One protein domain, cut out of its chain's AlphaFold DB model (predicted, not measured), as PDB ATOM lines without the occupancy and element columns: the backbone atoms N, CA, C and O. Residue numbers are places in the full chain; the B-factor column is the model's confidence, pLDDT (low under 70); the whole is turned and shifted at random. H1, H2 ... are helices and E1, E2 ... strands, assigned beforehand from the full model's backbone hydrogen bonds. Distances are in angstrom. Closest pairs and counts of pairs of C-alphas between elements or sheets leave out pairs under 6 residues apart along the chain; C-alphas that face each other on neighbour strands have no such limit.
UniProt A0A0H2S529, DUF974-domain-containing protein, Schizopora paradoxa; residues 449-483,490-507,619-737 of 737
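Overview. This is residues 449 to 483, 490 to 507 and 619 to 737 of the 737 residues of the protein "DUF974-domain-containing protein" of Schizopora paradoxa (UniProt A0A0H2S529). Two strongly twisted sheets lie face to face in a long, loose sandwich, E3, E5, E6, E9 and E10 on one side and E1, E2, E7 and E4 on the other, their strands crossed at 30 degrees. At one end E8 and E11 make a small two-stranded ribbon; residues 703 to 710 and 712 to 719 stick out as a loop. The 172 printed residues hold eleven named strands and one helix, in the order E1, E2, E3, H1, E4 to E11: mostly strand. The first sheet is branched and antiparallel; the second runs E1, E2, E7, E4, antiparallel. The whole is only just loose, close to compact, with a radius of gyration of the C-alphas of 19.1 A, and elongated, spanning 56 by 37 by 34 A.

Along the chain. Find C-alpha 491 at (-55.370, -1.425, 12.183); from there E3 runs to residue 501, 32.4 A. In the same branched sheet look for E5, residues 646 to 648, E6, residues 652 to 654, E9, residues 689 to 700 and 32.8 A long, and E10, residues 723 to 728. In the other sheet, E1, residues 449 to 456, begins at (-40.360, 10.051, 16.869); E2 is 469 to 481, 38.2 A; E7, 664 to 678, spans 42.5 A and bends by 50 degrees at residue 675; E4 is 639 to 642. E8 is 682 to 686, H1 is 626 to 630, and E11, 732 to 736, ends at (-26.561, 36.849, 4.945).

Arrangement. Begin at E3: E5 and E6 lie on one side of it, E9 on the other. Look for N 499 and O 647 at 2.9 A, N 495 and O 652 at 2.9 A, and N 494 and O 697 at 2.8 A. E9 and E10 form a hairpin, with N 691 and O 726 at 2.9 A. In the facing sheet, E1 and E2 form a hairpin, N 451 and O 476 at 2.8 A; E2 pairs with E7, N 475 and O 670 at 2.8 A, and E7 with E4, N 642 and O 675 at 2.9 A. Between the sheets, the closest C-alphas of E6 and E7 are Phe 654 and Ala 666, 5.9 A. E8 runs on into E9 at 23 degrees and is antiparallel to E11, N 684 and O 734 at 2.9 A. H1 is on neither sheet of the sandwich; 0 of 1 O i to N i+4 pairs and 0 of 2 O i to N i+3 pairs are within hydrogen-bond range.

Size, cuts and confidence. The farthest C-alphas, Ser 634 and Ser 702, are 57.5 A apart. C-alphas 483 and 490 are 10.6 A apart across one cut, 507 and 619 16.2 A across the other. The links E1 to E2 and E9 to E10 are long. Mean pLDDT of the printed part is 70.2; 64 residues are under 70, among them 619 to 637 and 701 to 721.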
ATOM      1  N   GLU A 449     -41.581   9.258  17.034       84.19
ATOM      2  CA  GLU A 449     -40.360  10.051  16.869       84.19
ATOM      3  C   GLU A 449     -40.416  10.845  15.567       84.19
ATOM      4  O   GLU A 449     -40.881  10.354  14.541       84.19
ATOM      5  N   VAL A 450     -39.926  12.081  15.622       85.75
ATOM      6  CA  VAL A 450     -40.001  13.047  14.527       85.75
ATOM      7  C   VAL A 450     -38.616  13.623  14.272       85.75
ATOM      8  O   VAL A 450     -37.930  14.008  15.220       85.75
ATOM      9  N   ASP A 451     -38.209  13.753  13.014       84.50
ATOM     10  CA  ASP A 451     -37.006  14.482  12.616       84.50
ATOM     11  C   ASP A 451     -37.267  15.375  11.397       84.50
ATOM     12  O   ASP A 451     -38.187  15.130  10.618       84.50
ATOM     13  N   ILE A 452     -36.482  16.442  11.249       84.25
ATOM     14  CA  ILE A 452     -36.565  17.357  10.103       84.25
ATOM     15  C   ILE A 452     -35.264  17.258   9.315       84.25
ATOM     16  O   ILE A 452     -34.179  17.267   9.892       84.25
ATOM     17  N   LEU A 453     -35.383  17.199   7.990       81.12
ATOM     18  CA  LEU A 453     -34.258  17.247   7.067       81.12
ATOM     19  C   LEU A 453     -34.440  18.408   6.084       81.12
ATOM     20  O   LEU A 453     -35.463  18.501   5.416       81.12
ATOM     21  N   VAL A 454     -33.444  19.277   5.953       77.69
ATOM     22  CA  VAL A 454     -33.361  20.281   4.886       77.69
ATOM     23  C   VAL A 454     -32.973  19.557   3.598       77.69
ATOM     24  O   VAL A 454     -31.852  19.057   3.476       77.69
ATOM     25  N   THR A 455     -33.903  19.478   2.646       73.44
ATOM     26  CA  THR A 455     -33.701  18.783   1.363       73.44
ATOM     27  C   THR A 455     -33.187  19.686   0.259       73.44
ATOM     28  O   THR A 455     -32.492  19.201  -0.629       73.44
ATOM     29  N   ASP A 456     -33.494  20.980   0.323       67.88
ATOM     30  CA  ASP A 456     -33.049  21.969  -0.654       67.88
ATOM     31  C   ASP A 456     -32.598  23.242   0.070       67.88
ATOM     32  O   ASP A 456     -33.281  23.734   0.978       67.88
ATOM     33  N   ARG A 457     -31.433  23.765  -0.316       62.50
ATOM     34  CA  ARG A 457     -30.955  25.095   0.096       62.50
ATOM     35  C   ARG A 457     -31.246  26.069  -1.051       62.50
ATOM     36  O   ARG A 457     -31.325  25.614  -2.188       62.50
ATOM     37  N   PRO A 458     -31.385  27.384  -0.799       55.28
ATOM     38  CA  PRO A 458     -31.541  28.356  -1.877       55.28
ATOM     39  C   PRO A 458     -30.448  28.157  -2.936       55.28
ATOM     40  O   PRO A 458     -29.275  28.005  -2.582       55.28
ATOM     41  N   ALA A 459     -30.852  28.087  -4.209       47.16
ATOM     42  CA  ALA A 459     -29.972  27.703  -5.318       47.16
ATOM     43  C   ALA A 459     -28.767  28.649  -5.463       47.16
ATOM     44  O   ALA A 459     -27.664  28.206  -5.783       47.16
ATOM     45  N   ASP A 460     -28.978  29.925  -5.138       48.59
ATOM     46  CA  ASP A 460     -27.932  30.916  -4.939       48.59
ATOM     47  C   ASP A 460     -27.549  30.943  -3.453       48.59
ATOM     48  O   ASP A 460     -28.358  31.250  -2.576       48.59
ATOM     49  N   SER A 461     -26.296  30.598  -3.150       54.56
ATOM     50  CA  SER A 461     -25.782  30.331  -1.796       54.56
ATOM     51  C   SER A 461     -25.598  31.572  -0.902       54.56
ATOM     52  O   SER A 461     -24.848  31.540   0.077       54.56
ATOM     53  N   THR A 462     -26.302  32.660  -1.213       61.88
ATOM     54  CA  THR A 462     -26.257  33.959  -0.541       61.88
ATOM     55  C   THR A 462     -27.673  34.499  -0.361       61.88
ATOM     56  O   THR A 462     -28.255  35.032  -1.299       61.88
ATOM     57  N   ALA A 463     -28.231  34.404   0.850       72.38
ATOM     58  CA  ALA A 463     -29.432  35.172   1.176       72.38
ATOM     59  C   ALA A 463     -29.054  36.645   1.376       72.38
ATOM     60  O   ALA A 463     -28.041  36.940   2.014       72.38
ATOM     61  N   HIS A 464     -29.873  37.566   0.876       80.69
ATOM     62  CA  HIS A 464     -29.676  39.002   1.054       80.69
ATOM     63  C   HIS A 464     -30.579  39.550   2.155       80.69
ATOM     64  O   HIS A 464     -31.705  39.089   2.334       80.69
ATOM     65  N   ALA A 465     -30.086  40.538   2.904       83.12
ATOM     66  CA  ALA A 465     -30.907  41.244   3.887       83.12
ATOM     67  C   ALA A 465     -32.148  41.869   3.217       83.12
ATOM     68  O   ALA A 465     -32.042  42.447   2.140       83.12
ATOM     69  N   GLU A 466     -33.297  41.760   3.886       83.00
ATOM     70  CA  GLU A 466     -34.636  42.176   3.441       83.00
ATOM     71  C   GLU A 466     -35.251  41.365   2.277       83.00
ATOM     72  O   GLU A 466     -36.398  41.619   1.907       83.00
ATOM     73  N   GLU A 467     -34.571  40.336   1.756       85.75
ATOM     74  CA  GLU A 467     -35.088  39.462   0.691       85.75
ATOM     75  C   GLU A 467     -35.660  38.139   1.237       85.75
ATOM     76  O   GLU A 467     -35.059  37.469   2.078       85.75
ATOM     77  N   GLN A 468     -36.842  37.735   0.758       85.75
ATOM     78  CA  GLN A 468     -37.473  36.477   1.166       85.75
ATOM     79  C   GLN A 468     -36.791  35.277   0.503       85.75
ATOM     80  O   GLN A 468     -36.728  35.190  -0.720       85.75
ATOM     81  N   PHE A 469     -36.399  34.290   1.306       83.81
ATOM     82  CA  PHE A 469     -35.949  32.985   0.824       83.81
ATOM     83  C   PHE A 469     -36.824  31.857   1.376       83.81
ATOM     84  O   PHE A 469     -37.451  31.976   2.430       83.81
ATOM     85  N   SER A 470     -36.872  30.740   0.650       84.50
ATOM     86  CA  SER A 470     -37.606  29.534   1.044       84.50
ATOM     87  C   SER A 470     -36.651  28.378   1.319       84.50
ATOM     88  O   SER A 470     -35.659  28.206   0.614       84.50
ATOM     89  N   LEU A 471     -36.980  27.563   2.317       80.88
ATOM     90  CA  LEU A 471     -36.314  26.298   2.610       80.88
ATOM     91  C   LEU A 471     -37.281  25.148   2.361       80.88
ATOM     92  O   LEU A 471     -38.417  25.187   2.840       80.88
ATOM     93  N   ARG A 472     -36.819  24.113   1.653       85.38
ATOM     94  CA  ARG A 472     -37.559  22.855   1.524       85.38
ATOM     95  C   ARG A 472     -37.124  21.916   2.644       85.38
ATOM     96  O   ARG A 472     -35.931  21.638   2.802       85.38
ATOM     97  N   LEU A 473     -38.092  21.467   3.432       85.44
ATOM     98  CA  LEU A 473     -37.905  20.581   4.572       85.44
ATOM     99  C   LEU A 473     -38.699  19.293   4.334       85.44
ATOM    100  O   LEU A 473     -39.865  19.357   3.961       85.44
ATOM    101  N   SER A 474     -38.096  18.138   4.598       86.62
ATOM    102  CA  SER A 474     -38.808  16.876   4.801       86.62
ATOM    103  C   SER A 474     -39.022  16.679   6.298       86.62
ATOM    104  O   SER A 474     -38.047  16.595   7.049       86.62
ATOM    105  N   LEU A 475     -40.273  16.573   6.734       88.06
ATOM    106  CA  LEU A 475     -40.617  16.078   8.061       88.06
ATOM    107  C   LEU A 475     -40.727  14.555   7.991       88.06
ATOM    108  O   LEU A 475     -41.623  14.037   7.332       88.06
ATOM    109  N   ALA A 476     -39.829  13.852   8.670       87.19
ATOM    110  CA  ALA A 476     -39.863  12.404   8.790       87.19
ATOM    111  C   ALA A 476     -40.447  12.018  10.147       87.19
ATOM    112  O   ALA A 476     -39.978  12.480  11.190       87.19
ATOM    113  N   VAL A 477     -41.475  11.180  10.135       87.19
ATOM    114  CA  VAL A 477     -42.179  10.717  11.329       87.19
ATOM    115  C   VAL A 477     -42.116   9.204  11.349       87.19
ATOM    116  O   VAL A 477     -42.332   8.557  10.330       87.19
ATOM    117  N   SER A 478     -41.822   8.633  12.512       85.38
ATOM    118  CA  SER A 478     -41.921   7.195  12.724       85.38
ATOM    119  C   SER A 478     -42.759   6.883  13.945       85.38
ATOM    120  O   SER A 478     -42.568   7.480  15.005       85.38
ATOM    121  N   ALA A 479     -43.669   5.931  13.786       85.62
ATOM    122  CA  ALA A 479     -44.566   5.463  14.831       85.62
ATOM    123  C   ALA A 479     -44.342   3.965  15.062       85.62
ATOM    124  O   ALA A 479     -44.097   3.218  14.108       85.62
ATOM    125  N   THR A 480     -44.410   3.510  16.314       83.25
ATOM    126  CA  THR A 480     -44.455   2.070  16.588       83.25
ATOM    127  C   THR A 480     -45.868   1.541  16.359       83.25
ATOM    128  O   THR A 480     -46.859   2.224  16.627       83.25
ATOM    129  N   LEU A 481     -45.957   0.340  15.796       79.25
ATOM    130  CA  LEU A 481     -47.211  -0.371  15.580       79.25
ATOM    131  C   LEU A 481     -47.298  -1.510  16.600       79.25
ATOM    132  O   LEU A 481     -46.332  -2.260  16.780       79.25
ATOM    133  N   GLU A 482     -48.438  -1.627  17.281       67.62
ATOM    134  CA  GLU A 482     -48.631  -2.629  18.332       67.62
ATOM    135  C   GLU A 482     -48.483  -4.068  17.799       67.62
ATOM    136  O   GLU A 482     -48.676  -4.365  16.613       67.62
ATOM    137  N   ALA A 483     -48.080  -4.984  18.681       58.28
ATOM    138  CA  ALA A 483     -47.956  -6.397  18.341       58.28
ATOM    139  C   ALA A 483     -49.341  -7.056  18.241       58.28
ATOM    140  O   ALA A 483     -50.246  -6.746  19.013       58.28
ATOM    141  N   ARG A 490     -56.569  -5.966  11.439       63.53
ATOM    142  CA  ARG A 490     -55.472  -5.073  11.039       63.53
ATOM    143  C   ARG A 490     -55.909  -3.616  11.157       63.53
ATOM    144  O   ARG A 490     -56.865  -3.206  10.499       63.53
ATOM    145  N   ARG A 491     -55.168  -2.859  11.968       70.00
ATOM    146  CA  ARG A 491     -55.370  -1.425  12.183       70.00
ATOM    147  C   ARG A 491     -54.226  -0.622  11.590       70.00
ATOM    148  O   ARG A 491     -53.063  -0.893  11.892       70.00
ATOM    149  N   ASN A 492     -54.563   0.376  10.787       80.38
ATOM    150  CA  ASN A 492     -53.637   1.417  10.364       80.38
ATOM    151  C   ASN A 492     -53.655   2.533  11.412       80.38
ATOM    152  O   ASN A 492     -54.715   2.878  11.933       80.38
ATOM    153  N   ARG A 493     -52.493   3.104  11.728       86.25
ATOM    154  CA  ARG A 493     -52.399   4.232  12.664       86.25
ATOM    155  C   ARG A 493     -52.371   5.537  11.886       86.25
ATOM    156  O   ARG A 493     -51.538   5.689  10.998       86.25
ATOM    157  N   ILE A 494     -53.263   6.465  12.218       86.69
ATOM    158  CA  ILE A 494     -53.387   7.767  11.566       86.69
ATOM    159  C   ILE A 494     -52.985   8.865  12.552       86.69
ATOM    160  O   ILE A 494     -53.623   9.040  13.589       86.69
ATOM    161  N   LEU A 495     -51.950   9.635  12.210       88.06
ATOM    162  CA  LEU A 495     -51.505  10.794  12.988       88.06
ATOM    163  C   LEU A 495     -51.916  12.093  12.291       88.06
ATOM    164  O   LEU A 495     -51.585  12.311  11.123       88.06
ATOM    165  N   LYS A 496     -52.570  13.004  13.022       87.44
ATOM    166  CA  LYS A 496     -52.785  14.392  12.575       87.44
ATOM    167  C   LYS A 496     -51.777  15.295  13.270       87.44
ATOM    168  O   LYS A 496     -51.754  15.381  14.499       87.44
ATOM    169  N   LEU A 497     -50.946  15.975  12.485       90.31
ATOM    170  CA  LEU A 497     -49.845  16.799  12.983       90.31
ATOM    171  C   LEU A 497     -50.004  18.266  12.574       90.31
ATOM    172  O   LEU A 497     -50.572  18.578  11.528       90.31
ATOM    173  N   ALA A 498     -49.437  19.169  13.371       87.56
ATOM    174  CA  ALA A 498     -49.326  20.579  13.020       87.56
ATOM    175  C   ALA A 498     -47.933  21.138  13.309       87.56
ATOM    176  O   ALA A 498     -47.377  20.946  14.393       87.56
ATOM    177  N   LEU A 499     -47.391  21.874  12.342       87.62
ATOM    178  CA  LEU A 499     -46.165  22.650  12.474       87.62
ATOM    179  C   LEU A 499     -46.520  24.063  12.941       87.62
ATOM    180  O   LEU A 499     -47.281  24.763  12.281       87.62
ATOM    181  N   GLN A 500     -45.954  24.501  14.061       85.31
ATOM    182  CA  GLN A 500     -46.123  25.857  14.572       85.31
ATOM    183  C   GLN A 500     -44.788  26.597  14.575       85.31
ATOM    184  O   GLN A 500     -43.765  26.063  15.010       85.31
ATOM    185  N   HIS A 501     -44.824  27.851  14.137       82.44
ATOM    186  CA  HIS A 501     -43.686  28.757  14.200       82.44
ATOM    187  C   HIS A 501     -43.597  29.391  15.593       82.44
ATOM    188  O   HIS A 501     -44.617  29.776  16.168       82.44
ATOM    189  N   THR A 502     -42.389  29.504  16.147       75.38
ATOM    190  CA  THR A 502     -42.130  30.206  17.407       75.38
ATOM    191  C   THR A 502     -41.303  31.466  17.173       75.38
ATOM    192  O   THR A 502     -40.262  31.457  16.518       75.38
ATOM    193  N   VAL A 503     -41.792  32.578  17.715       65.12
ATOM    194  CA  VAL A 503     -41.146  33.888  17.683       65.12
ATOM    195  C   VAL A 503     -40.401  34.082  19.009       65.12
ATOM    196  O   VAL A 503     -41.032  33.997  20.071       65.12
ATOM    197  N   PRO A 504     -39.081  34.343  18.995       56.31
ATOM    198  CA  PRO A 504     -38.359  34.731  20.200       56.31
ATOM    199  C   PRO A 504     -38.852  36.106  20.674       56.31
ATOM    200  O   PRO A 504     -38.967  37.043  19.885       56.31
ATOM    201  N   VAL A 505     -39.164  36.229  21.964       50.09
ATOM    202  CA  VAL A 505     -39.708  37.465  22.551       50.09
ATOM    203  C   VAL A 505     -38.609  38.234  23.273       50.09
ATOM    204  O   VAL A 505     -38.025  37.726  24.226       50.09
ATOM    205  N   ASP A 506     -38.384  39.491  22.884       47.03
ATOM    206  CA  ASP A 506     -37.539  40.405  23.657       47.03
ATOM    207  C   ASP A 506     -38.088  40.596  25.076       47.03
ATOM    208  O   ASP A 506     -39.233  41.017  25.276       47.03
ATOM    209  N   SER A 507     -37.228  40.351  26.066       41.94
ATOM    210  CA  SER A 507     -37.582  40.337  27.495       41.94
ATOM    211  C   SER A 507     -38.252  41.615  28.030       41.94
ATOM    212  O   SER A 507     -38.954  41.557  29.039       41.94
ATOM    213  N   PRO A 619     -49.801  29.950  22.404       64.81
ATOM    214  CA  PRO A 619     -49.423  31.015  21.476       64.81
ATOM    215  C   PRO A 619     -47.985  30.829  20.950       64.81
ATOM    216  O   PRO A 619     -47.174  30.154  21.600       64.81
ATOM    217  N   PRO A 620     -47.632  31.425  19.793       63.03
ATOM    218  CA  PRO A 620     -46.374  31.190  19.073       63.03
ATOM    219  C   PRO A 620     -45.136  31.822  19.741       63.03
ATOM    220  O   PRO A 620     -44.195  32.224  19.068       63.03
ATOM    221  N   TYR A 621     -45.104  31.924  21.068       63.81
ATOM    222  CA  TYR A 621     -43.974  32.446  21.832       63.81
ATOM    223  C   TYR A 621     -43.156  31.301  22.440       63.81
ATOM    224  O   TYR A 621     -43.696  30.267  22.848       63.81
ATOM    225  N   THR A 622     -41.835  31.477  22.499       55.75
ATOM    226  CA  THR A 622     -40.908  30.510  23.104       55.75
ATOM    227  C   THR A 622     -41.070  30.454  24.626       55.75
ATOM    228  O   THR A 622     -40.994  31.489  25.285       55.75
ATOM    229  N   LEU A 623     -41.204  29.254  25.199       49.56
ATOM    230  CA  LEU A 623     -41.379  29.026  26.647       49.56
ATOM    231  C   LEU A 623     -40.047  28.945  27.435       49.56
ATOM    232  O   LEU A 623     -40.008  28.425  28.548       49.56
ATOM    233  N   SER A 624     -38.936  29.407  26.857       44.31
ATOM    234  CA  SER A 624     -37.594  29.265  27.438       44.31
ATOM    235  C   SER A 624     -37.307  30.280  28.553       44.31
ATOM    236  O   SER A 624     -37.729  31.434  28.492       44.31
ATOM    237  N   SER A 625     -36.550  29.848  29.570       41.09
ATOM    238  CA  SER A 625     -36.145  30.694  30.703       41.09
ATOM    239  C   SER A 625     -35.340  31.923  30.237       41.09
ATOM    240  O   SER A 625     -34.460  31.779  29.380       41.09
ATOM    241  N   PRO A 626     -35.566  33.126  30.805       42.69
ATOM    242  CA  PRO A 626     -34.908  34.360  30.359       42.69
ATOM    243  C   PRO A 626     -33.373  34.362  30.504       42.69
ATOM    244  O   PRO A 626     -32.699  35.142  29.829       42.69
ATOM    245  N   GLU A 627     -32.793  33.490  31.336       40.31
ATOM    246  CA  GLU A 627     -31.331  33.375  31.474       40.31
ATOM    247  C   GLU A 627     -30.666  32.716  30.247       40.31
ATOM    248  O   GLU A 627     -29.574  33.122  29.846       40.31
ATOM    249  N   ASP A 628     -31.351  31.782  29.577       43.03
ATOM    250  CA  ASP A 628     -30.849  31.067  28.390       43.03
ATOM    251  C   ASP A 628     -30.796  31.935  27.122       43.03
ATOM    252  O   ASP A 628     -30.067  31.629  26.170       43.03
ATOM    253  N   GLN A 629     -31.598  33.001  27.078       43.72
ATOM    254  CA  GLN A 629     -31.729  33.882  25.917       43.72
ATOM    255  C   GLN A 629     -30.597  34.922  25.874       43.72
ATOM    256  O   GLN A 629     -30.028  35.199  24.815       43.72
ATOM    257  N   LYS A 630     -30.193  35.439  27.042       38.72
ATOM    258  CA  LYS A 630     -29.218  36.536  27.163       38.72
ATOM    259  C   LYS A 630     -27.799  36.159  26.712       38.72
ATOM    260  O   LYS A 630     -27.039  37.032  26.306       38.72
ATOM    261  N   ALA A 631     -27.459  34.868  26.733       38.97
ATOM    262  CA  ALA A 631     -26.181  34.341  26.245       38.97
ATOM    263  C   ALA A 631     -26.158  34.027  24.732       38.97
ATOM    264  O   ALA A 631     -25.091  33.754  24.188       38.97
ATOM    265  N   LYS A 632     -27.313  34.038  24.046       41.97
ATOM    266  CA  LYS A 632     -27.440  33.643  22.626       41.97
ATOM    267  C   LYS A 632     -27.656  34.820  21.668       41.97
ATOM    268  O   LYS A 632     -27.418  34.661  20.476       41.97
ATOM    269  N   ALA A 633     -28.073  35.981  22.175       40.69
ATOM    270  CA  ALA A 633     -28.544  37.109  21.368       40.69
ATOM    271  C   ALA A 633     -27.460  38.094  20.870       40.69
ATOM    272  O   ALA A 633     -27.796  39.042  20.168       40.69
ATOM    273  N   SER A 634     -26.178  37.944  21.227       38.62
ATOM    274  CA  SER A 634     -25.210  39.040  21.023       38.62
ATOM    275  C   SER A 634     -24.777  39.289  19.570       38.62
ATOM    276  O   SER A 634     -24.422  40.426  19.261       38.62
ATOM    277  N   HIS A 635     -24.776  38.278  18.686       38.84
ATOM    278  CA  HIS A 635     -24.165  38.376  17.341       38.84
ATOM    279  C   HIS A 635     -24.917  37.660  16.192       38.84
ATOM    280  O   HIS A 635     -24.342  37.497  15.119       38.84
ATOM    281  N   SER A 636     -26.166  37.216  16.369       49.09
ATOM    282  CA  SER A 636     -26.945  36.607  15.272       49.09
ATOM    283  C   SER A 636     -27.807  37.636  14.541       49.09
ATOM    284  O   SER A 636     -28.557  38.358  15.197       49.09
ATOM    285  N   GLY A 637     -27.774  37.650  13.205       56.62
ATOM    286  CA  GLY A 637     -28.738  38.416  12.407       56.62
ATOM    287  C   GLY A 637     -30.184  37.975  12.681       56.62
ATOM    288  O   GLY A 637     -30.441  36.786  12.887       56.62
ATOM    289  N   GLU A 638     -31.128  38.922  12.719       70.06
ATOM    290  CA  GLU A 638     -32.540  38.631  13.009       70.06
ATOM    291  C   GLU A 638     -33.195  38.046  11.749       70.06
ATOM    292  O   GLU A 638     -33.315  38.730  10.736       70.06
ATOM    293  N   ILE A 639     -33.620  36.780  11.795       76.69
ATOM    294  CA  ILE A 639     -34.444  36.155  10.750       76.69
ATOM    295  C   ILE A 639     -35.871  36.024  11.276       76.69
ATOM    296  O   ILE A 639     -36.087  35.505  12.371       76.69
ATOM    297  N   ARG A 640     -36.851  36.446  10.473       79.69
ATOM    298  CA  ARG A 640     -38.278  36.292  10.767       79.69
ATOM    299  C   ARG A 640     -38.920  35.297   9.806       79.69
ATOM    300  O   ARG A 640     -38.621  35.295   8.616       79.69
ATOM    301  N   PHE A 641     -39.804  34.453  10.326       80.88
ATOM    302  CA  PHE A 641     -40.643  33.577   9.511       80.88
ATOM    303  C   PHE A 641     -41.706  34.382   8.733       80.88
ATOM    304  O   PHE A 641     -42.196  35.398   9.230       80.88
ATOM    305  N   VAL A 642     -42.069  33.919   7.532       78.38
ATOM    306  CA  VAL A 642     -43.111  34.505   6.674       78.38
ATOM    307  C   VAL A 642     -44.127  33.434   6.275       78.38
ATOM    308  O   VAL A 642     -43.799  32.496   5.550       78.38
ATOM    309  N   GLY A 643     -45.375  33.603   6.716       75.94
ATOM    310  CA  GLY A 643     -46.490  32.694   6.440       75.94
ATOM    311  C   GLY A 643     -47.427  32.544   7.648       75.94
ATOM    312  O   GLY A 643     -47.343  33.341   8.586       75.94
ATOM    313  N   PRO A 644     -48.310  31.531   7.663       77.12
ATOM    314  CA  PRO A 644     -49.217  31.286   8.783       77.12
ATOM    315  C   PRO A 644     -48.473  30.778  10.031       77.12
ATOM    316  O   PRO A 644     -47.559  29.953   9.954       77.12
ATOM    317  N   SER A 645     -48.898  31.233  11.213       76.38
ATOM    318  CA  SER A 645     -48.283  30.841  12.496       76.38
ATOM    319  C   SER A 645     -48.416  29.342  12.806       76.38
ATOM    320  O   SER A 645     -47.595  28.798  13.544       76.38
ATOM    321  N   LEU A 646     -49.428  28.682  12.235       81.81
ATOM    322  CA  LEU A 646     -49.704  27.251  12.343       81.81
ATOM    323  C   LEU A 646     -49.986  26.689  10.941       81.81
ATOM    324  O   LEU A 646     -50.801  27.244  10.208       81.81
ATOM    325  N   ILE A 647     -49.330  25.588  10.586       85.31
ATOM    326  CA  ILE A 647     -49.544  24.818   9.358       85.31
ATOM    327  C   ILE A 647     -50.061  23.439   9.770       85.31
ATOM    328  O   ILE A 647     -49.349  22.679  10.428       85.31
ATOM    329  N   LEU A 648     -51.295  23.117   9.384       86.06
ATOM    330  CA  LEU A 648     -51.831  21.760   9.491       86.06
ATOM    331  C   LEU A 648     -51.177  20.887   8.415       86.06
ATOM    332  O   LEU A 648     -51.111  21.287   7.252       86.06
ATOM    333  N   LEU A 649     -50.678  19.716   8.805       87.69
ATOM    334  CA  LEU A 649     -50.079  18.757   7.880       87.69
ATOM    335  C   LEU A 649     -51.135  17.740   7.415       87.69
ATOM    336  O   LEU A 649     -52.085  17.476   8.161       87.69
ATOM    337  N   PRO A 650     -50.990  17.152   6.211       85.81
ATOM    338  CA  PRO A 650     -51.826  16.035   5.785       85.81
ATOM    339  C   PRO A 650     -51.800  14.890   6.816       85.81
ATOM    340  O   PRO A 650     -50.745  14.658   7.415       85.81
ATOM    341  N   PRO A 651     -52.918  14.170   7.037       84.88
ATOM    342  CA  PRO A 651     -52.934  13.005   7.917       84.88
ATOM    343  C   PRO A 651     -51.951  11.930   7.435       84.88
ATOM    344  O   PRO A 651     -52.033  11.486   6.292       84.88
ATOM    345  N   MET A 652     -51.046  11.507   8.315       84.81
ATOM    346  CA  MET A 652     -50.061  10.454   8.045       84.81
ATOM    347  C   MET A 652     -50.657   9.093   8.405       84.81
ATOM    348  O   MET A 652     -51.188   8.952   9.504       84.81
ATOM    349  N   THR A 653     -50.584   8.107   7.509       85.75
ATOM    350  CA  THR A 653     -51.180   6.769   7.670       85.75
ATOM    351  C   THR A 653     -50.114   5.671   7.678       85.75
ATOM    352  O   THR A 653     -49.687   5.160   6.640       85.75
ATOM    353  N   PHE A 654     -49.763   5.215   8.877       84.31
ATOM    354  CA  PHE A 654     -48.775   4.170   9.114       84.31
ATOM    355  C   PHE A 654     -49.403   2.781   8.948       84.31
ATOM    356  O   PHE A 654     -50.241   2.357   9.751       84.31
ATOM    357  N   LYS A 655     -48.971   2.060   7.906       80.62
ATOM    358  CA  LYS A 655     -49.401   0.688   7.584       80.62
ATOM    359  C   LYS A 655     -48.312  -0.329   7.937       80.62
ATOM    360  O   LYS A 655     -47.126  -0.052   7.765       80.62
ATOM    361  N   ARG A 656     -48.707  -1.520   8.398       67.88
ATOM    362  CA  ARG A 656     -47.785  -2.629   8.723       67.88
ATOM    363  C   ARG A 656     -47.287  -3.330   7.452       67.88
ATOM    364  O   ARG A 656     -48.072  -3.545   6.527       67.88
ATOM    365  N   ALA A 657     -46.021  -3.752   7.413       63.19
ATOM    366  CA  ALA A 657     -45.536  -4.605   6.330       63.19
ATOM    367  C   ALA A 657     -46.098  -6.030   6.484       63.19
ATOM    368  O   ALA A 657     -46.309  -6.531   7.588       63.19
ATOM    369  N   SER A 658     -46.362  -6.715   5.371       52.47
ATOM    370  CA  SER A 658     -47.288  -7.859   5.348       52.47
ATOM    371  C   SER A 658     -46.825  -9.158   6.037       52.47
ATOM    372  O   SER A 658     -47.586 -10.122   6.005       52.47
ATOM    373  N   ASN A 659     -45.626  -9.213   6.640       51.50
ATOM    374  CA  ASN A 659     -44.978 -10.456   7.101       51.50
ATOM    375  C   ASN A 659     -44.142 -10.326   8.408       51.50
ATOM    376  O   ASN A 659     -43.155 -11.046   8.567       51.50
ATOM    377  N   SER A 660     -44.472  -9.417   9.340       47.19
ATOM    378  CA  SER A 660     -43.710  -9.233  10.598       47.19
ATOM    379  C   SER A 660     -44.537  -9.544  11.866       47.19
ATOM    380  O   SER A 660     -45.547  -8.896  12.138       47.19
ATOM    381  N   ASN A 661     -44.081 -10.491  12.703       49.59
ATOM    382  CA  ASN A 661     -44.693 -10.792  14.020       49.59
ATOM    383  C   ASN A 661     -44.035 -10.024  15.189       49.59
ATOM    384  O   ASN A 661     -44.388 -10.218  16.350       49.59
ATOM    385  N   THR A 662     -43.054  -9.169  14.905       56.12
ATOM    386  CA  THR A 662     -42.361  -8.311  15.882       56.12
ATOM    387  C   THR A 662     -42.996  -6.918  15.943       56.12
ATOM    388  O   THR A 662     -43.745  -6.536  15.049       56.12
ATOM    389  N   GLN A 663     -42.699  -6.138  16.991       58.34
ATOM    390  CA  GLN A 663     -43.053  -4.714  17.030       58.34
ATOM    391  C   GLN A 663     -42.332  -4.000  15.878       58.34
ATOM    392  O   GLN A 663     -41.102  -3.940  15.851       58.34
ATOM    393  N   GLU A 664     -43.098  -3.519  14.902       67.44
ATOM    394  CA  GLU A 664     -42.581  -2.883  13.691       67.44
ATOM    395  C   GLU A 664     -42.717  -1.362  13.808       67.44
ATOM    396  O   GLU A 664     -43.654  -0.847  14.425       67.44
ATOM    397  N   ARG A 665     -41.756  -0.634  13.234       73.81
ATOM    398  CA  ARG A 665     -41.761   0.826  13.197       73.81
ATOM    399  C   ARG A 665     -41.901   1.273  11.752       73.81
ATOM    400  O   ARG A 665     -41.006   1.021  10.949       73.81
ATOM    401  N   ALA A 666     -43.015   1.917  11.436       78.44
ATOM    402  CA  ALA A 666     -43.252   2.490  10.118       78.44
ATOM    403  C   ALA A 666     -42.713   3.929  10.072       78.44
ATOM    404  O   ALA A 666     -42.756   4.633  11.083       78.44
ATOM    405  N   GLU A 667     -42.204   4.355   8.916       83.00
ATOM    406  CA  GLU A 667     -41.713   5.714   8.648       83.00
ATOM    407  C   GLU A 667     -42.539   6.331   7.513       83.00
ATOM    408  O   GLU A 667     -42.760   5.691   6.484       83.00
ATOM    409  N   GLU A 668     -42.977   7.574   7.696       83.44
ATOM    410  CA  GLU A 668     -43.664   8.380   6.689       83.44
ATOM    411  C   GLU A 668     -43.010   9.763   6.608       83.44
ATOM    412  O   GLU A 668     -42.478  10.280   7.595       83.44
ATOM    413  N   VAL A 669     -43.001  10.355   5.411       86.00
ATOM    414  CA  VAL A 669     -42.305  11.616   5.134       86.00
ATOM    415  C   VAL A 669     -43.251  12.588   4.442       86.00
ATOM    416  O   VAL A 669     -43.823  12.262   3.405       86.00
ATOM    417  N   VAL A 670     -43.366  13.799   4.986       87.56
ATOM    418  CA  VAL A 670     -44.104  14.914   4.376       87.56
ATOM    419  C   VAL A 670     -43.134  16.042   4.049       87.56
ATOM    420  O   VAL A 670     -42.459  16.574   4.931       87.56
ATOM    421  N   ASP A 671     -43.084  16.422   2.775       87.56
ATOM    422  CA  ASP A 671     -42.318  17.577   2.310       87.56
ATOM    423  C   ASP A 671     -43.127  18.869   2.478       87.56
ATOM    424  O   ASP A 671     -44.307  18.945   2.136       87.56
ATOM    425  N   LEU A 672     -42.474  19.910   2.990       87.19
ATOM    426  CA  LEU A 672     -43.062  21.219   3.248       87.19
ATOM    427  C   LEU A 672     -42.058  22.340   2.947       87.19
ATOM    428  O   LEU A 672     -40.841  22.148   2.977       87.19
ATOM    429  N   THR A 673     -42.566  23.527   2.613       86.31
ATOM    430  CA  THR A 673     -41.739  24.698   2.280       86.31
ATOM    431  C   THR A 673     -42.000  25.814   3.279       86.31
ATOM    432  O   THR A 673     -43.146  26.207   3.486       86.31
ATOM    433  N   VAL A 674     -40.935  26.326   3.894       85.00
ATOM    434  CA  VAL A 674     -40.989  27.351   4.947       85.00
ATOM    435  C   VAL A 674     -40.244  28.591   4.461       85.00
ATOM    436  O   VAL A 674     -39.093  28.498   4.036       85.00
ATOM    437  N   SER A 675     -40.906  29.748   4.490       86.44
ATOM    438  CA  SER A 675     -40.343  31.028   4.047       86.44
ATOM    439  C   SER A 675     -39.795  31.855   5.205       86.44
ATOM    440  O   SER A 675     -40.389  31.924   6.279       86.44
ATOM    441  N   TYR A 676     -38.677  32.531   4.965       85.62
ATOM    442  CA  TYR A 676     -37.985  33.369   5.936       85.62
ATOM    443  C   TYR A 676     -37.506  34.672   5.281       85.62
ATOM    444  O   TYR A 676     -37.159  34.690   4.102       85.62
ATOM    445  N   VAL A 677     -37.458  35.754   6.058       86.81
ATOM    446  CA  VAL A 677     -36.853  37.040   5.678       86.81
ATOM    447  C   VAL A 677     -35.786  37.406   6.718       86.81
ATOM    448  O   VAL A 677     -36.112  37.527   7.905       86.81
ATOM    449  N   PRO A 678     -34.518  37.584   6.318       86.50
ATOM    450  CA  PRO A 678     -33.475  38.141   7.163       86.50
ATOM    451  C   PRO A 678     -33.597  39.668   7.228       86.50
ATOM    452  O   PRO A 678     -33.860  40.325   6.227       86.50
ATOM    453  N   LEU A 679     -33.364  40.251   8.398       82.62
ATOM    454  CA  LEU A 679     -33.499  41.693   8.648       82.62
ATOM    455  C   LEU A 679     -32.146  42.394   8.824       82.62
ATOM    456  O   LEU A 679     -32.078  43.619   8.869       82.62
ATOM    457  N   SER A 680     -31.054  41.634   8.928       81.62
ATOM    458  CA  SER A 680     -29.697  42.167   9.028       81.62
ATOM    459  C   SER A 680     -28.666  41.233   8.396       81.62
ATOM    460  O   SER A 680     -28.861  40.022   8.313       81.62
ATOM    461  N   LYS A 681     -27.564  41.820   7.917       83.69
ATOM    462  CA  LYS A 681     -26.434  41.110   7.297       83.69
ATOM    463  C   LYS A 681     -25.575  40.403   8.354       83.69
ATOM    464  O   LYS A 681     -25.500  40.854   9.496       83.69
ATOM    465  N   GLY A 682     -24.872  39.345   7.952       79.88
ATOM    466  CA  GLY A 682     -23.993  38.543   8.809       79.88
ATOM    467  C   GLY A 682     -24.517  37.128   9.070       79.88
ATOM    468  O   GLY A 682     -25.402  36.631   8.379       79.88
ATOM    469  N   PHE A 683     -23.941  36.448  10.060       79.75
ATOM    470  CA  PHE A 683     -24.324  35.078  10.406       79.75
ATOM    471  C   PHE A 683     -25.647  35.055  11.176       79.75
ATOM    472  O   PHE A 683     -25.796  35.747  12.184       79.75
ATOM    473  N   ALA A 684     -26.597  34.233  10.745       77.50
ATOM    474  CA  ALA A 684     -27.899  34.115  11.385       77.50
ATOM    475  C   ALA A 684     -28.362  32.665  11.500       77.50
ATOM    476  O   ALA A 684     -27.975  31.788  10.724       77.50
ATOM    477  N   ARG A 685     -29.221  32.425  12.493       79.50
ATOM    478  CA  ARG A 685     -29.826  31.121  12.753       79.50
ATOM    479  C   ARG A 685     -31.255  31.108  12.255       79.50
ATOM    480  O   ARG A 685     -32.074  31.910  12.688       79.50
ATOM    481  N   ILE A 686     -31.549  30.150  11.391       80.81
ATOM    482  CA  ILE A 686     -32.909  29.775  11.032       80.81
ATOM    483  C   ILE A 686     -33.396  28.805  12.113       80.81
ATOM    484  O   ILE A 686     -32.634  27.943  12.565       80.81
ATOM    485  N   GLY A 687     -34.641  28.938  12.559       78.06
ATOM    486  CA  GLY A 687     -35.168  28.171  13.685       78.06
ATOM    487  C   GLY A 687     -36.616  28.503  14.002       78.06
ATOM    488  O   GLY A 687     -37.329  29.056  13.163       78.06
ATOM    489  N   GLY A 688     -37.018  28.163  15.225       80.00
ATOM    490  CA  GLY A 688     -38.347  28.460  15.746       80.00
ATOM    491  C   GLY A 688     -39.430  27.568  15.147       80.00
ATOM    492  O   GLY A 688     -40.467  28.070  14.727       80.00
ATOM    493  N   LEU A 689     -39.186  26.257  15.060       86.31
ATOM    494  CA  LEU A 689     -40.180  25.274  14.614       86.31
ATOM    495  C   LEU A 689     -40.568  24.360  15.776       86.31
ATOM    496  O   LEU A 689     -39.688  23.861  16.476       86.31
ATOM    497  N   ARG A 690     -41.858  24.065  15.951       87.38
ATOM    498  CA  ARG A 690     -42.325  22.987  16.836       87.38
ATOM    499  C   ARG A 690     -43.448  22.174  16.201       87.38
ATOM    500  O   ARG A 690     -44.307  22.736  15.531       87.38
ATOM    501  N   ILE A 691     -43.425  20.858  16.406       89.44
ATOM    502  CA  ILE A 691     -44.424  19.921  15.877       89.44
ATOM    503  C   ILE A 691     -45.328  19.438  17.011       89.44
ATOM    504  O   ILE A 691     -44.849  18.916  18.021       89.44
ATOM    505  N   TRP A 692     -46.630  19.587  16.803       87.94
ATOM    506  CA  TRP A 692     -47.694  19.113  17.679       87.94
ATOM    507  C   TRP A 692     -48.381  17.889  17.081       87.94
ATOM    508  O   TRP A 692     -48.673  17.859  15.886       87.94
ATOM    509  N   LEU A 693     -48.689  16.922  17.939       89.00
ATOM    510  CA  LEU A 693     -49.690  15.893  17.703       89.00
ATOM    511  C   LEU A 693     -51.059  16.464  18.081       89.00
ATOM    512  O   LEU A 693     -51.248  16.909  19.216       89.00
ATOM    513  N   LEU A 694     -51.982  16.475  17.121       85.94
ATOM    514  CA  LEU A 694     -53.360  16.926  17.313       85.94
ATOM    515  C   LEU A 694     -54.319  15.762  17.561       85.94
ATOM    516  O   LEU A 694     -55.299  15.935  18.274       85.94
ATOM    517  N   ASP A 695     -54.054  14.613  16.939       84.19
ATOM    518  CA  ASP A 695     -54.911  13.429  16.975       84.19
ATOM    519  C   ASP A 695     -54.088  12.182  16.614       84.19
ATOM    520  O   ASP A 695     -53.167  12.268  15.795       84.19
ATOM    521  N   ASP A 696     -54.427  11.044  17.214       86.25
ATOM    522  CA  ASP A 696     -53.754   9.747  17.055       86.25
ATOM    523  C   ASP A 696     -54.827   8.657  17.095       86.25
ATOM    524  O   ASP A 696     -55.335   8.302  18.162       86.25
ATOM    525  N   THR A 697     -55.243   8.190  15.918       84.62
ATOM    526  CA  THR A 697     -56.369   7.265  15.769       84.62
ATOM    527  C   THR A 697     -55.944   5.964  15.106       84.62
ATOM    528  O   THR A 697     -54.992   5.905  14.330       84.62
ATOM    529  N   LEU A 698     -56.669   4.892  15.413       81.31
ATOM    530  CA  LEU A 698     -56.523   3.601  14.752       81.31
ATOM    531  C   LEU A 698     -57.748   3.366  13.862       81.31
ATOM    532  O   LEU A 698     -58.875   3.490  14.339       81.31
ATOM    533  N   SER A 699     -57.527   3.027  12.594       78.19
ATOM    534  CA  SER A 699     -58.573   2.721  11.612       78.19
ATOM    535  C   SER A 699     -58.464   1.281  11.115       78.19
ATOM    536  O   SER A 699     -57.367   0.792  10.836       78.19
ATOM    537  N   ASP A 700     -59.599   0.593  10.998       73.69
ATOM    538  CA  ASP A 700     -59.664  -0.766  10.454       73.69
ATOM    539  C   ASP A 700     -59.653  -0.704   8.906       73.69
ATOM    540  O   ASP A 700     -60.266   0.183   8.312       73.69
ATOM    541  N   ASP A 701     -58.989  -1.655   8.231       58.50
ATOM    542  CA  ASP A 701     -58.845  -1.707   6.750       58.50
ATOM    543  C   ASP A 701     -60.183  -1.722   5.955       58.50
ATOM    544  O   ASP A 701     -60.171  -1.635   4.725       58.50
ATOM    545  N   SER A 702     -61.336  -1.869   6.619       50.66
ATOM    546  CA  SER A 702     -62.671  -1.880   6.001       50.66
ATOM    547  C   SER A 702     -63.217  -0.497   5.643       50.66
ATOM    548  O   SER A 702     -64.089  -0.409   4.775       50.66
ATOM    549  N   ASP A 703     -62.718   0.564   6.277       47.56
ATOM    550  CA  ASP A 703     -63.160   1.931   6.005       47.56
ATOM    551  C   ASP A 703     -62.339   2.502   4.844       47.56
ATOM    552  O   ASP A 703     -61.293   3.132   5.020       47.56
ATOM    553  N   ALA A 704     -62.816   2.247   3.623       40.97
ATOM    554  CA  ALA A 704     -62.284   2.888   2.430       40.97
ATOM    555  C   ALA A 704     -62.399   4.413   2.584       40.97
ATOM    556  O   ALA A 704     -63.500   4.951   2.691       40.97
ATOM    557  N   ILE A 705     -61.251   5.092   2.605       45.88
ATOM    558  CA  ILE A 705     -61.176   6.549   2.709       45.88
ATOM    559  C   ILE A 705     -61.877   7.148   1.486       45.88
ATOM    560  O   ILE A 705     -61.394   7.022   0.362       45.88
ATOM    561  N   ASP A 706     -63.005   7.816   1.715       39.81
ATOM    562  CA  ASP A 706     -63.552   8.765   0.754       39.81
ATOM    563  C   ASP A 706     -62.553   9.934   0.677       39.81
ATOM    564  O   ASP A 706     -62.458  10.736   1.609       39.81
ATOM    565  N   ASP A 707     -61.817  10.056  -0.435       41.94
ATOM    566  CA  ASP A 707     -60.826  11.126  -0.702       41.94
ATOM    567  C   ASP A 707     -61.429  12.554  -0.682       41.94
ATOM    568  O   ASP A 707     -60.743  13.550  -0.913       41.94
ATOM    569  N   ASN A 708     -62.731  12.664  -0.412       35.59
ATOM    570  CA  ASN A 708     -63.497  13.899  -0.306       35.59
ATOM    571  C   ASN A 708     -64.052  14.142   1.116       35.59
ATOM    572  O   ASN A 708     -64.920  14.997   1.306       35.59
ATOM    573  N   ALA A 709     -63.568  13.402   2.124       38.06
ATOM    574  CA  ALA A 709     -63.841  13.675   3.530       38.06
ATOM    575  C   ALA A 709     -63.257  15.046   3.919       38.06
ATOM    576  O   ALA A 709     -62.053  15.222   4.096       38.06
ATOM    577  N   THR A 710     -64.155  16.027   4.007       35.00
ATOM    578  CA  THR A 710     -63.935  17.447   4.304       35.00
ATOM    579  C   THR A 710     -62.770  17.778   5.245       35.00
ATOM    580  O   THR A 710     -62.617  17.170   6.299       35.00
ATOM    581  N   LEU A 711     -62.080  18.891   4.948       35.44
ATOM    582  CA  LEU A 711     -61.051  19.574   5.765       35.44
ATOM    583  C   LEU A 711     -61.515  20.058   7.166       35.44
ATOM    584  O   LEU A 711     -60.842  20.868   7.801       35.44
ATOM    585  N   TYR A 712     -62.659  19.582   7.650       34.97
ATOM    586  CA  TYR A 712     -63.230  19.889   8.954       34.97
ATOM    587  C   TYR A 712     -63.166  18.631   9.829       34.97
ATOM    588  O   TYR A 712     -63.740  17.609   9.450       34.97
ATOM    589  N   PRO A 713     -62.488  18.668  10.990       36.38
ATOM    590  CA  PRO A 713     -62.535  17.567  11.943       36.38
ATOM    591  C   PRO A 713     -63.980  17.254  12.355       36.38
ATOM    592  O   PRO A 713     -64.749  18.169  12.653       36.38
ATOM    593  N   ASN A 714     -64.335  15.969  12.449       34.25
ATOM    594  CA  ASN A 714     -65.522  15.558  13.203       34.25
ATOM    595  C   ASN A 714     -65.248  15.827  14.690       34.25
ATOM    596  O   ASN A 714     -64.546  15.066  15.354       34.25
ATOM    597  N   PHE A 715     -65.764  16.947  15.190       39.62
ATOM    598  CA  PHE A 715     -65.482  17.498  16.518       39.62
ATOM    599  C   PHE A 715     -66.354  16.904  17.651       39.62
ATOM    600  O   PHE A 715     -66.685  17.600  18.607       39.62
ATOM    601  N   ASP A 716     -66.696  15.613  17.583       34.56
ATOM    602  CA  ASP A 716     -67.487  14.921  18.622       34.56
ATOM    603  C   ASP A 716     -66.631  14.323  19.766       34.56
ATOM    604  O   ASP A 716     -67.157  13.694  20.686       34.56
ATOM    605  N   ALA A 717     -65.309  14.530  19.750       38.31
ATOM    606  CA  ALA A 717     -64.404  14.121  20.827       38.31
ATOM    607  C   ALA A 717     -64.150  15.277  21.827       38.31
ATOM    608  O   ALA A 717     -63.737  16.364  21.410       38.31
ATOM    609  N   PRO A 718     -64.346  15.078  23.146       37.84
ATOM    610  CA  PRO A 718     -64.137  16.131  24.138       37.84
ATOM    611  C   PRO A 718     -62.642  16.395  24.377       37.84
ATOM    612  O   PRO A 718     -61.932  15.496  24.816       37.84
ATOM    613  N   ASN A 719     -62.196  17.639  24.146       43.09
ATOM    614  CA  ASN A 719     -60.859  18.178  24.464       43.09
ATOM    615  C   ASN A 719     -59.689  17.187  24.295       43.09
ATOM    616  O   ASN A 719     -59.139  16.674  25.271       43.09
ATOM    617  N   VAL A 720     -59.243  16.988  23.052       51.50
ATOM    618  CA  VAL A 720     -57.929  16.381  22.801       51.50
ATOM    619  C   VAL A 720     -56.847  17.423  23.103       51.50
ATOM    620  O   VAL A 720     -56.634  18.361  22.332       51.50
ATOM    621  N   ASP A 721     -56.174  17.277  24.247       62.97
ATOM    622  CA  ASP A 721     -55.022  18.108  24.613       62.97
ATOM    623  C   ASP A 721     -53.865  17.859  23.629       62.97
ATOM    624  O   ASP A 721     -53.232  16.799  23.631       62.97
ATOM    625  N   SER A 722     -53.566  18.849  22.780       76.06
ATOM    626  CA  SER A 722     -52.506  18.742  21.773       76.06
ATOM    627  C   SER A 722     -51.137  18.518  22.424       76.06
ATOM    628  O   SER A 722     -50.709  19.303  23.277       76.06
ATOM    629  N   ARG A 723     -50.405  17.488  21.989       85.62
ATOM    630  CA  ARG A 723     -49.124  17.081  22.588       85.62
ATOM    631  C   ARG A 723     -47.938  17.583  21.769       85.62
ATOM    632  O   ARG A 723     -47.813  17.268  20.590       85.62
ATOM    633  N   LEU A 724     -47.013  18.301  22.403       85.06
ATOM    634  CA  LEU A 724     -45.742  18.685  21.780       85.06
ATOM    635  C   LEU A 724     -44.880  17.432  21.544       85.06
ATOM    636  O   LEU A 724     -44.563  16.721  22.499       85.06
ATOM    637  N   LEU A 725     -44.489  17.173  20.293       84.56
ATOM    638  CA  LEU A 725     -43.592  16.066  19.943       84.56
ATOM    639  C   LEU A 725     -42.119  16.494  19.970       84.56
ATOM    640  O   LEU A 725     -41.290  15.800  20.555       84.56
ATOM    641  N   LYS A 726     -41.779  17.630  19.343       86.25
ATOM    642  CA  LYS A 726     -40.397  18.144  19.256       86.25
ATOM    643  C   LYS A 726     -40.386  19.645  18.941       86.25
ATOM    644  O   LYS A 726     -41.245  20.132  18.207       86.25
ATOM    645  N   GLU A 727     -39.405  20.367  19.481       85.44
ATOM    646  CA  GLU A 727     -39.127  21.780  19.180       85.44
ATOM    647  C   GLU A 727     -37.665  21.939  18.734       85.44
ATOM    648  O   GLU A 727     -36.743  21.413  19.361       85.44
ATOM    649  N   TRP A 728     -37.453  22.694  17.658       83.00
ATOM    650  CA  TRP A 728     -36.150  23.020  17.092       83.00
ATOM    651  C   TRP A 728     -35.905  24.526  17.198       83.00
ATOM    652  O   TRP A 728     -36.364  25.328  16.381       83.00
ATOM    653  N   SER A 729     -35.109  24.912  18.196       76.62
ATOM    654  CA  SER A 729     -34.645  26.298  18.355       76.62
ATOM    655  C   SER A 729     -33.757  26.774  17.197       76.62
ATOM    656  O   SER A 729     -33.699  27.970  16.928       76.62
ATOM    657  N   SER A 730     -33.107  25.855  16.473       78.12
ATOM    658  CA  SER A 730     -32.460  26.123  15.188       78.12
ATOM    659  C   SER A 730     -32.537  24.903  14.267       78.12
ATOM    660  O   SER A 730     -32.345  23.773  14.713       78.12
ATOM    661  N   VAL A 731     -32.811  25.155  12.985       76.44
ATOM    662  CA  VAL A 731     -32.869  24.176  11.880       76.44
ATOM    663  C   VAL A 731     -31.820  24.459  10.796       76.44
ATOM    664  O   VAL A 731     -31.763  23.791   9.770       76.44
ATOM    665  N   GLY A 732     -30.966  25.458  11.014       76.19
ATOM    666  CA  GLY A 732     -29.901  25.822  10.095       76.19
ATOM    667  C   GLY A 732     -29.240  27.137  10.476       76.19
ATOM    668  O   GLY A 732     -29.786  27.948  11.223       76.19
ATOM    669  N   GLU A 733     -28.050  27.348   9.941       80.38
ATOM    670  CA  GLU A 733     -27.262  28.564  10.087       80.38
ATOM    671  C   GLU A 733     -26.807  29.007   8.691       80.38
ATOM    672  O   GLU A 733     -26.348  28.176   7.901       80.38
ATOM    673  N   LEU A 734     -26.967  30.296   8.383       78.12
ATOM    674  CA  LEU A 734     -26.724  30.879   7.064       78.12
ATOM    675  C   LEU A 734     -25.957  32.201   7.199       78.12
ATOM    676  O   LEU A 734     -26.115  32.926   8.182       78.12
ATOM    677  N   TRP A 735     -25.129  32.514   6.203       81.69
ATOM    678  CA  TRP A 735     -24.484  33.817   6.079       81.69
ATOM    679  C   TRP A 735     -25.306  34.716   5.149       81.69
ATOM    680  O   TRP A 735     -25.527  34.365   3.991       81.69
ATOM    681  N   ILE A 736     -25.758  35.856   5.666       81.12
ATOM    682  CA  ILE A 736     -26.561  36.849   4.945       81.12
ATOM    683  C   ILE A 736     -25.643  37.959   4.429       81.12
ATOM    684  O   ILE A 736     -24.834  38.500   5.192       81.12
ATOM    685  N   VAL A 737     -25.782  38.304   3.148       78.62
ATOM    686  CA  VAL A 737     -24.892  39.212   2.400       78.62
ATOM    687  C   VAL A 737     -25.412  40.636   2.330       78.62
ATOM    688  O   VAL A 737     -26.618  40.882   2.089       78.62
TER     689      VAL A 737